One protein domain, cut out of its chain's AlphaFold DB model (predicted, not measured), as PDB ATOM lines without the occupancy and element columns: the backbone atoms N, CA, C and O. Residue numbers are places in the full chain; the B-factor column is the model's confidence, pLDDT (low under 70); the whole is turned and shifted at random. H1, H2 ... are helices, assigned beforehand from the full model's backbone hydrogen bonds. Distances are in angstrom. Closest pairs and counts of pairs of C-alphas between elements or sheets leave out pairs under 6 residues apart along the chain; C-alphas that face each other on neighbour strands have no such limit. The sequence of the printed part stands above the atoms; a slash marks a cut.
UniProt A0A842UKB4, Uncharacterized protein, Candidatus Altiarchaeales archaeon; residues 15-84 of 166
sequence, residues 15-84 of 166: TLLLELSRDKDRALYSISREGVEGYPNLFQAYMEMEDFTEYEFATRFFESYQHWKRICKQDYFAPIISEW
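This is residues 15 to 84 of the 166 residues of an uncharacterized protein of Candidatus Altiarchaeales archaeon (UniProt A0A842UKB4). Four short helices, H1 to H4, follow one another round a loose, nearly closed ring, with a long looped stretch without a named element, residues 15 to 41, at one end of the longest axis. H2, H3 and H4 turn corners from one to the next, and the end of H4 comes back near the beginning of H1. The printed part has 70 residues, with four named helices in the order H1, H2, H3, H4 and no named strand. The class is all helix, though under half of the residues, 30 of 70, are in named elements. The whole is compact, with a radius of gyration of the C-alphas of 11.4 A, and rounded, with spans of 29 by 22 by 22 A.

After the stretch from residue 15 to 41 comes H1, residues 42 to 49. H2, residues 55 to 61, is close to H1 but not clearly touching it: the closest C-alphas, those of Tyr 46 and Phe 57, are 6.9 A apart. H1 and H2 run opposite ways at a steep tilt of 44 degrees. H3, residues 65 to 72, is about perpendicular to H2, at 78 degrees. H2 and H3 touch only at the corner by their link, where the closest C-alphas, those of Ala 58 and Tyr 65, are 4.9 A apart. H4, residues 78 to 84, is about perpendicular to H3, also at 78 degrees. H3 and H4 only just touch, with 3 pairs of C-alphas within 8 A, and only at the corner by their link; the closest C-alphas, those of Cys 72 and Ala 78, are 5.2 A apart. H1 and H4 only just touch, with 3 pairs of C-alphas within 8 A, the closest being those of Phe 43 and Trp 84 at 7.5 A. They run the same way at a steep tilt of 45 degrees. H1 and H3 are apart, and so are H2 and H4. In H1, H2, H3 and H4 every O i to N i+4 pair is within hydrogen-bond range.

The printed part begins at C-alpha 15, at (28.865, 0.143, 3.587). H1 begins at C-alpha 42, at (16.831, -6.674, 5.187), and is 10.6 A long from first to last C-alpha. H2 is 10.1 A long, H3 10.5 A and H4 10.1 A. H4 ends at C-alpha 84, at (17.570, -16.017, 0.238).

The two C-alphas farthest apart, those of Asp 25 and Phe 52, are 30.7 A from each other. The links H1 to H2, H2 to H3 and H3 to H4 are tight. The printed part has no cut. Its mean pLDDT is 94.8, and no printed residue is under 70.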
ATOM      1  N   THR A  15      29.003  -0.756   2.438       93.44
ATOM      2  CA  THR A  15      28.865   0.143   3.587       93.44
ATOM      3  C   THR A  15      27.428   0.299   4.068       93.44
ATOM      4  O   THR A  15      27.226   0.776   5.173       93.44
ATOM      5  N   LEU A  16      26.437  -0.065   3.247       94.44
ATOM      6  CA  LEU A  16      25.025   0.001   3.628       94.44
ATOM      7  C   LEU A  16      24.593  -1.193   4.489       94.44
ATOM      8  O   LEU A  16      23.540  -1.123   5.119       94.44
ATOM      9  N   LEU A  17      25.378  -2.272   4.494       95.31
ATOM     10  CA  LEU A  17      25.053  -3.535   5.151       95.31
ATOM     11  C   LEU A  17      25.879  -3.648   6.429       95.31
ATOM     12  O   LEU A  17      27.107  -3.662   6.367       95.31
ATOM     13  N   LEU A  18      25.219  -3.714   7.582       95.31
ATOM     14  CA  LEU A  18      25.841  -3.613   8.898       95.31
ATOM     15  C   LEU A  18      26.969  -4.624   9.068       95.31
ATOM     16  O   LEU A  18      28.086  -4.240   9.386       95.31
ATOM     17  N   GLU A  19      26.708  -5.896   8.810       94.00
ATOM     18  CA  GLU A  19      27.613  -7.024   9.034       94.00
ATOM     19  C   GLU A  19      28.862  -6.949   8.147       94.00
ATOM     20  O   GLU A  19      29.944  -7.358   8.558       94.00
ATOM     21  N   LEU A  20      28.725  -6.358   6.960       91.19
ATOM     22  CA  LEU A  20      29.770  -6.296   5.940       91.19
ATOM     23  C   LEU A  20      30.506  -4.950   5.941       91.19
ATOM     24  O   LEU A  20      31.635  -4.845   5.457       91.19
ATOM     25  N   SER A  21      29.878  -3.904   6.479       91.31
ATOM     26  CA  SER A  21      30.460  -2.574   6.530       91.31
ATOM     27  C   SER A  21      31.617  -2.512   7.524       91.31
ATOM     28  O   SER A  21      31.518  -2.958   8.671       91.31
ATOM     29  N   ARG A  22      32.705  -1.870   7.085       89.06
ATOM     30  CA  ARG A  22      33.814  -1.443   7.953       89.06
ATOM     31  C   ARG A  22      33.457  -0.205   8.778       89.06
ATOM     32  O   ARG A  22      34.014  -0.015   9.848       89.06
ATOM     33  N   ASP A  23      32.547   0.617   8.262       88.62
ATOM     34  CA  ASP A  23      32.062   1.849   8.880       88.62
ATOM     35  C   ASP A  23      30.596   1.645   9.278       88.62
ATOM     36  O   ASP A  23      29.691   1.695   8.435       88.62
ATOM     37  N   LYS A  24      30.367   1.317  10.552       88.25
ATOM     38  CA  LYS A  24      29.031   0.983  11.060       88.25
ATOM     39  C   LYS A  24      28.110   2.206  11.080       88.25
ATOM     40  O   LYS A  24      26.909   2.032  10.920       88.25
ATOM     41  N   ASP A  25      28.657   3.420  11.136       88.62
ATOM     42  CA  ASP A  25      27.873   4.663  11.176       88.62
ATOM     43  C   ASP A  25      27.147   4.944   9.850       88.62
ATOM     44  O   ASP A  25      26.174   5.696   9.799       88.62
ATOM     45  N   ARG A  26      27.613   4.333   8.753       89.19
ATOM     46  CA  ARG A  26      26.982   4.421   7.425       89.19
ATOM     47  C   ARG A  26      26.075   3.243   7.092       89.19
ATOM     48  O   ARG A  26      25.433   3.266   6.037       89.19
ATOM     49  N   ALA A  27      26.039   2.222   7.947       94.12
ATOM     50  CA  ALA A  27      25.168   1.083   7.740       94.12
ATOM     51  C   ALA A  27      23.706   1.524   7.841       94.12
ATOM     52  O   ALA A  27      23.330   2.309   8.707       94.12
ATOM     53  N   LEU A  28      22.879   1.021   6.931       94.94
ATOM     54  CA  LEU A  28      21.445   1.300   6.919       94.94
ATOM     55  C   LEU A  28      20.626   0.073   7.279       94.94
ATOM     56  O   LEU A  28      19.518   0.224   7.780       94.94
ATOM     57  N   TYR A  29      21.143  -1.119   6.992       96.38
ATOM     58  CA  TYR A  29      20.395  -2.360   7.107       96.38
ATOM     59  C   TYR A  29      21.243  -3.443   7.748       96.38
ATOM     60  O   TYR A  29      22.440  -3.532   7.477       96.38
ATOM     61  N   SER A  30      20.603  -4.294   8.540       96.38
ATOM     62  CA  SER A  30      21.177  -5.565   8.967       96.38
ATOM     63  C   SER A  30      20.757  -6.658   7.988       96.38
ATOM     64  O   SER A  30      19.608  -6.705   7.550       96.38
ATOM     65  N   ILE A  31      21.696  -7.530   7.634       95.69
ATOM     66  CA  ILE A  31      21.441  -8.751   6.860       95.69
ATOM     67  C   ILE A  31      21.329  -9.994   7.757       95.69
ATOM     68  O   ILE A  31      21.223 -11.106   7.244       95.69
ATOM     69  N   SER A  32      21.357  -9.816   9.081       93.88
ATOM     70  CA  SER A  32      21.145 -10.885  10.057       93.88
ATOM     71  C   SER A  32      19.754 -11.504   9.916       93.88
ATOM     72  O   SER A  32      18.760 -10.803   9.723       93.88
ATOM     73  N   ARG A  33      19.668 -12.825  10.098       93.06
ATOM     74  CA  ARG A  33      18.386 -13.543  10.149       93.06
ATOM     75  C   ARG A  33      17.581 -13.193  11.401       93.06
ATOM     76  O   ARG A  33      16.365 -13.082  11.323       93.06
ATOM     77  N   GLU A  34      18.258 -12.963  12.522       90.44
ATOM     78  CA  GLU A  34      17.643 -12.637  13.818       90.44
ATOM     79  C   GLU A  34      17.301 -11.144  13.945       90.44
ATOM     80  O   GLU A  34      16.506 -10.742  14.792       90.44
ATOM     81  N   GLY A  35      17.865 -10.317  13.061       91.75
ATOM     82  CA  GLY A  35      17.809  -8.865  13.158       91.75
ATOM     83  C   GLY A  35      18.818  -8.309  14.163       91.75
ATOM     84  O   GLY A  35      19.464  -9.039  14.913       91.75
ATOM     85  N   VAL A  36      18.987  -6.990  14.136       93.31
ATOM     86  CA  VAL A  36      19.853  -6.254  15.062       93.31
ATOM     87  C   VAL A  36      19.097  -5.016  15.517       93.31
ATOM     88  O   VAL A  36      18.555  -4.279  14.691       93.31
ATOM     89  N   GLU A  37      19.046  -4.787  16.829       92.12
ATOM     90  CA  GLU A  37      18.339  -3.639  17.395       92.12
ATOM     91  C   GLU A  37      18.868  -2.320  16.807       92.12
ATOM     92  O   GLU A  37      20.073  -2.118  16.649       92.12
ATOM     93  N   GLY A  38      17.949  -1.430  16.435       91.88
ATOM     94  CA  GLY A  38      18.275  -0.150  15.802       91.88
ATOM     95  C   GLY A  38      18.505  -0.206  14.287       91.88
ATOM     96  O   GLY A  38      18.619   0.855  13.676       91.88
ATOM     97  N   TYR A  39      18.502  -1.391  13.660       93.12
ATOM     98  CA  TYR A  39      18.658  -1.541  12.209       93.12
ATOM     99  C   TYR A  39      17.488  -2.312  11.583       93.12
ATOM    100  O   TYR A  39      17.136  -3.394  12.052       93.12
ATOM    101  N   PRO A  40      16.896  -1.817  10.480       95.12
ATOM    102  CA  PRO A  40      15.946  -2.599   9.703       95.12
ATOM    103  C   PRO A  40      16.572  -3.912   9.214       95.12
ATOM    104  O   PRO A  40      17.671  -3.914   8.646       95.12
ATOM    105  N   ASN A  41      15.845  -5.013   9.407       96.44
ATOM    106  CA  ASN A  41      16.246  -6.339   8.955       96.44
ATOM    107  C   ASN A  41      15.911  -6.513   7.464       96.44
ATOM    108  O   ASN A  41      14.747  -6.614   7.070       96.44
ATOM    109  N   LEU A  42      16.951  -6.547   6.634       96.69
ATOM    110  CA  LEU A  42      16.831  -6.674   5.187       96.69
ATOM    111  C   LEU A  42      16.381  -8.074   4.759       96.69
ATOM    112  O   LEU A  42      15.617  -8.188   3.803       96.69
ATOM    113  N   PHE A  43      16.832  -9.118   5.462       96.81
ATOM    114  CA  PHE A  43      16.446 -10.503   5.191       96.81
ATOM    115  C   PHE A  43      14.944 -10.697   5.399       96.81
ATOM    116  O   PHE A  43      14.241 -11.176   4.510       96.81
ATOM    117  N   GLN A  44      14.433 -10.258   6.549       96.56
ATOM    118  CA  GLN A  44      13.012 -10.350   6.859       96.56
ATOM    119  C   GLN A  44      12.176  -9.571   5.838       96.56
ATOM    120  O   GLN A  44      11.223 -10.111   5.283       96.56
ATOM    121  N   ALA A  45      12.580  -8.338   5.519       96.62
ATOM    122  CA  ALA A  45      11.896  -7.529   4.516       96.62
ATOM    123  C   ALA A  45      11.874  -8.191   3.127       96.62
ATOM    124  O   ALA A  45      10.868  -8.110   2.422       96.62
ATOM    125  N   TYR A  46      12.966  -8.854   2.737       97.19
ATOM    126  CA  TYR A  46      13.054  -9.604   1.485       97.19
ATOM    127  C   TYR A  46      12.059 -10.775   1.471       97.19
ATOM    128  O   TYR A  46      11.289 -10.934   0.523       97.19
ATOM    129  N   MET A  47      12.008 -11.544   2.562       96.56
ATOM    130  CA  MET A  47      11.111 -12.694   2.706       96.56
ATOM    131  C   MET A  47       9.632 -12.322   2.807       96.56
ATOM    132  O   MET A  47       8.776 -13.104   2.393       96.56
ATOM    133  N   GLU A  48       9.312 -11.177   3.401       95.94
ATOM    134  CA  GLU A  48       7.938 -10.683   3.544       95.94
ATOM    135  C   GLU A  48       7.383 -10.109   2.245       95.94
ATOM    136  O   GLU A  48       6.190 -10.240   1.983       95.94
ATOM    137  N   MET A  49       8.233  -9.481   1.430       95.56
ATOM    138  CA  MET A  49       7.799  -8.879   0.172       95.56
ATOM    139  C   MET A  49       7.432  -9.923  -0.885       95.56
ATOM    140  O   MET A  49       6.585  -9.655  -1.729       95.56
ATOM    141  N   GLU A  50       8.065 -11.100  -0.836       94.81
ATOM    142  CA  GLU A  50       7.839 -12.207  -1.776       94.81
ATOM    143  C   GLU A  50       7.939 -11.802  -3.264       94.81
ATOM    144  O   GLU A  50       7.314 -12.403  -4.141       94.81
ATOM    145  N   ASP A  51       8.756 -10.787  -3.561       94.69
ATOM    146  CA  ASP A  51       8.970 -10.267  -4.910       94.69
ATOM    147  C   ASP A  51      10.089 -11.039  -5.624       94.69
ATOM    148  O   ASP A  51      11.272 -10.732  -5.487       94.69
ATOM    149  N   PHE A  52       9.705 -12.013  -6.451       91.81
ATOM    150  CA  PHE A  52      10.635 -12.791  -7.281       91.81
ATOM    151  C   PHE A  52      11.406 -11.963  -8.318       91.81
ATOM    152  O   PHE A  52      12.436 -12.415  -8.819       91.81
ATOM    153  N   THR A  53      10.907 -10.781  -8.691       95.69
ATOM    154  CA  THR A  53      11.587  -9.891  -9.648       95.69
ATOM    155  C   THR A  53      12.591  -8.968  -8.967       95.69
ATOM    156  O   THR A  53      13.476  -8.419  -9.631       95.69
ATOM    157  N   GLU A  54      12.446  -8.806  -7.650       97.06
ATOM    158  CA  GLU A  54      13.203  -7.904  -6.781       97.06
ATOM    159  C   GLU A  54      13.127  -6.424  -7.194       97.06
ATOM    160  O   GLU A  54      13.925  -5.599  -6.736       97.06
ATOM    161  N   TYR A  55      12.206  -6.057  -8.085       96.81
ATOM    162  CA  TYR A  55      12.062  -4.689  -8.563       96.81
ATOM    163  C   TYR A  55      11.459  -3.780  -7.489       96.81
ATOM    164  O   TYR A  55      11.983  -2.689  -7.228       96.81
ATOM    165  N   GLU A  56      10.387  -4.226  -6.835       96.06
ATOM    166  CA  GLU A  56       9.759  -3.486  -5.741       96.06
ATOM    167  C   GLU A  56      10.700  -3.437  -4.540       96.06
ATOM    168  O   GLU A  56      10.881  -2.387  -3.917       96.06
ATOM    169  N   PHE A  57      11.400  -4.543  -4.288       97.12
ATOM    170  CA  PHE A  57      12.401  -4.616  -3.232       97.12
ATOM    171  C   PHE A  57      13.514  -3.590  -3.451       97.12
ATOM    172  O   PHE A  57      13.823  -2.778  -2.572       97.12
ATOM    173  N   ALA A  58      14.077  -3.563  -4.658       97.00
ATOM    174  CA  ALA A  58      15.159  -2.656  -4.988       97.00
ATOM    175  C   ALA A  58      14.746  -1.184  -4.944       97.00
ATOM    176  O   ALA A  58      15.535  -0.351  -4.511       97.00
ATOM    177  N   THR A  59      13.540  -0.850  -5.399       95.00
ATOM    178  CA  THR A  59      13.052   0.539  -5.413       95.00
ATOM    179  C   THR A  59      12.615   1.030  -4.034       95.00
ATOM    180  O   THR A  59      12.665   2.233  -3.775       95.00
ATOM    181  N   ARG A  60      12.241   0.120  -3.127       96.00
ATOM    182  CA  ARG A  60      11.878   0.450  -1.745       96.00
ATOM    183  C   ARG A  60      13.090   0.601  -0.826       96.00
ATOM    184  O   ARG A  60      13.133   1.537  -0.028       96.00
ATOM    185  N   PHE A  61      14.056  -0.314  -0.908       95.50
ATOM    186  CA  PHE A  61      15.186  -0.369   0.031       95.50
ATOM    187  C   PHE A  61      16.473   0.254  -0.515       95.50
ATOM    188  O   PHE A  61      17.347   0.656   0.257       95.50
ATOM    189  N   PHE A  62      16.594   0.408  -1.829       96.19
ATOM    190  CA  PHE A  62      17.779   0.963  -2.473       96.19
ATOM    191  C   PHE A  62      17.407   2.101  -3.422       96.19
ATOM    192  O   PHE A  62      16.248   2.364  -3.715       96.19
ATOM    193  N   GLU A  63      18.419   2.821  -3.900       95.31
ATOM    194  CA  GLU A  63      18.206   3.933  -4.836       95.31
ATOM    195  C   GLU A  63      17.515   3.518  -6.149       95.31
ATOM    196  O   GLU A  63      16.814   4.317  -6.759       95.31
ATOM    197  N   SER A  64      17.755   2.295  -6.631       95.75
ATOM    198  CA  SER A  64      17.150   1.769  -7.859       95.75
ATOM    199  C   SER A  64      17.424   0.275  -8.017       95.75
ATOM    200  O   SER A  64      18.340  -0.272  -7.396       95.75
ATOM    201  N   TYR A  65      16.737  -0.363  -8.965       95.75
ATOM    202  CA  TYR A  65      17.057  -1.725  -9.403       95.75
ATOM    203  C   TYR A  65      18.521  -1.899  -9.839       95.75
ATOM    204  O   TYR A  65      19.162  -2.894  -9.508       95.75
ATOM    205  N   GLN A  66      19.105  -0.909 -10.525       96.38
ATOM    206  CA  GLN A  66      20.517  -0.973 -10.926       96.38
ATOM    207  C   GLN A  66      21.464  -0.925  -9.728       96.38
ATOM    208  O   GLN A  66      22.524  -1.550  -9.755       96.38
ATOM    209  N   HIS A  67      21.091  -0.193  -8.682       96.19
ATOM    210  CA  HIS A  67      21.853  -0.159  -7.445       96.19
ATOM    211  C   HIS A  67      21.808  -1.520  -6.738       96.19
ATOM    212  O   HIS A  67      22.863  -2.087  -6.462       96.19
ATOM    213  N   TRP A  68      20.617  -2.090  -6.555       97.12
ATOM    214  CA  TRP A  68      20.455  -3.429  -5.984       97.12
ATOM    215  C   TRP A  68      21.227  -4.496  -6.771       97.12
ATOM    216  O   TRP A  68      22.047  -5.222  -6.213       97.12
ATOM    217  N   LYS A  69      21.104  -4.492  -8.103       96.81
ATOM    218  CA  LYS A  69      21.846  -5.402  -8.984       96.81
ATOM    219  C   LYS A  69      23.366  -5.298  -8.816       96.81
ATOM    220  O   LYS A  69      24.060  -6.299  -8.982       96.81
ATOM    221  N   ARG A  70      23.910  -4.113  -8.510       96.31
ATOM    222  CA  ARG A  70      25.346  -3.953  -8.211       96.31
ATOM    223  C   ARG A  70      25.726  -4.612  -6.892       96.31
ATOM    224  O   ARG A  70      26.793  -5.215  -6.850       96.31
ATOM    225  N   ILE A  71      24.874  -4.514  -5.870       95.94
ATOM    226  CA  ILE A  71      25.069  -5.149  -4.558       95.94
ATOM    227  C   ILE A  71      25.033  -6.676  -4.700       95.94
ATOM    228  O   ILE A  71      25.973  -7.337  -4.274       95.94
ATOM    229  N   CYS A  72      24.033  -7.234  -5.391       95.94
ATOM    230  CA  CYS A  72      23.914  -8.681  -5.630       95.94
ATOM    231  C   CYS A  72      25.099  -9.300  -6.379       95.94
ATOM    232  O   CYS A  72      25.322 -10.500  -6.283       95.94
ATOM    233  N   LYS A  73      25.827  -8.500  -7.164       96.06
ATOM    234  CA  LYS A  73      27.001  -8.951  -7.923       96.06
ATOM    235  C   LYS A  73      28.297  -8.935  -7.120       96.06
ATOM    236  O   LYS A  73      29.317  -9.347  -7.654       96.06
ATOM    237  N   GLN A  74      28.292  -8.389  -5.908       95.88
ATOM    238  CA  GLN A  74      29.495  -8.349  -5.089       95.88
ATOM    239  C   GLN A  74      29.774  -9.736  -4.517       95.88
ATOM    240  O   GLN A  74      28.865 -10.359  -3.974       95.88
ATOM    241  N   ASP A  75      31.028 -10.180  -4.576       95.38
ATOM    242  CA  ASP A  75      31.433 -11.539  -4.184       95.38
ATOM    243  C   ASP A  75      31.022 -11.903  -2.750       95.38
ATOM    244  O   ASP A  75      30.666 -13.042  -2.468       95.38
ATOM    245  N   TYR A  76      31.013 -10.920  -1.847       92.19
ATOM    246  CA  TYR A  76      30.636 -11.114  -0.448       92.19
ATOM    247  C   TYR A  76      29.118 -11.254  -0.223       92.19
ATOM    248  O   TYR A  76      28.706 -11.762   0.813       92.19
ATOM    249  N   PHE A  77      28.279 -10.772  -1.147       95.31
ATOM    250  CA  PHE A  77      26.816 -10.758  -0.988       95.31
ATOM    251  C   PHE A  77      26.103 -11.709  -1.952       95.31
ATOM    252  O   PHE A  77      25.005 -12.168  -1.654       95.31
ATOM    253  N   ALA A  78      26.739 -12.050  -3.074       95.56
ATOM    254  CA  ALA A  78      26.258 -13.037  -4.031       95.56
ATOM    255  C   ALA A  78      25.838 -14.386  -3.399       95.56
ATOM    256  O   ALA A  78      24.740 -14.840  -3.723       95.56
ATOM    257  N   PRO A  79      26.621 -15.019  -2.495       96.19
ATOM    258  CA  PRO A  79      26.183 -16.262  -1.855       96.19
ATOM    259  C   PRO A  79      24.964 -16.042  -0.947       96.19
ATOM    260  O   PRO A  79      23.993 -16.784  -1.038       96.19
ATOM    261  N   ILE A  80      24.966 -14.961  -0.163       95.62
ATOM    262  CA  ILE A  80      23.897 -14.628   0.791       95.62
ATOM    263  C   ILE A  80      22.559 -14.448   0.067       95.62
ATOM    264  O   ILE A  80      21.556 -15.050   0.438       95.62
ATOM    265  N   ILE A  81      22.534 -13.656  -1.010       96.06
ATOM    266  CA  ILE A  81      21.295 -13.436  -1.764       96.06
ATOM    267  C   ILE A  81      20.845 -14.688  -2.529       96.06
ATOM    268  O   ILE A  81      19.651 -14.861  -2.762       96.06
ATOM    269  N   SER A  82      21.774 -15.568  -2.921       96.44
ATOM    270  CA  SER A  82      21.426 -16.846  -3.548       96.44
ATOM    271  C   SER A  82      20.641 -17.733  -2.584       96.44
ATOM    272  O   SER A  82      19.593 -18.249  -2.964       96.44
ATOM    273  N   GLU A  83      21.097 -17.840  -1.335       96.94
ATOM    274  CA  GLU A  83      20.388 -18.578  -0.284       96.94
ATOM    275  C   GLU A  83      18.993 -17.992  -0.031       96.94
ATOM    276  O   GLU A  83      18.013 -18.726   0.073       96.94
ATOM    277  N   TRP A  84      18.867 -16.662   0.008       96.81
ATOM    278  CA  TRP A  84      17.570 -16.017   0.238       96.81
ATOM    279  C   TRP A  84      16.584 -16.257  -0.908       96.81
ATOM    280  O   TRP A  84      15.390 -16.425  -0.676       96.81
TER     281      TRP A  84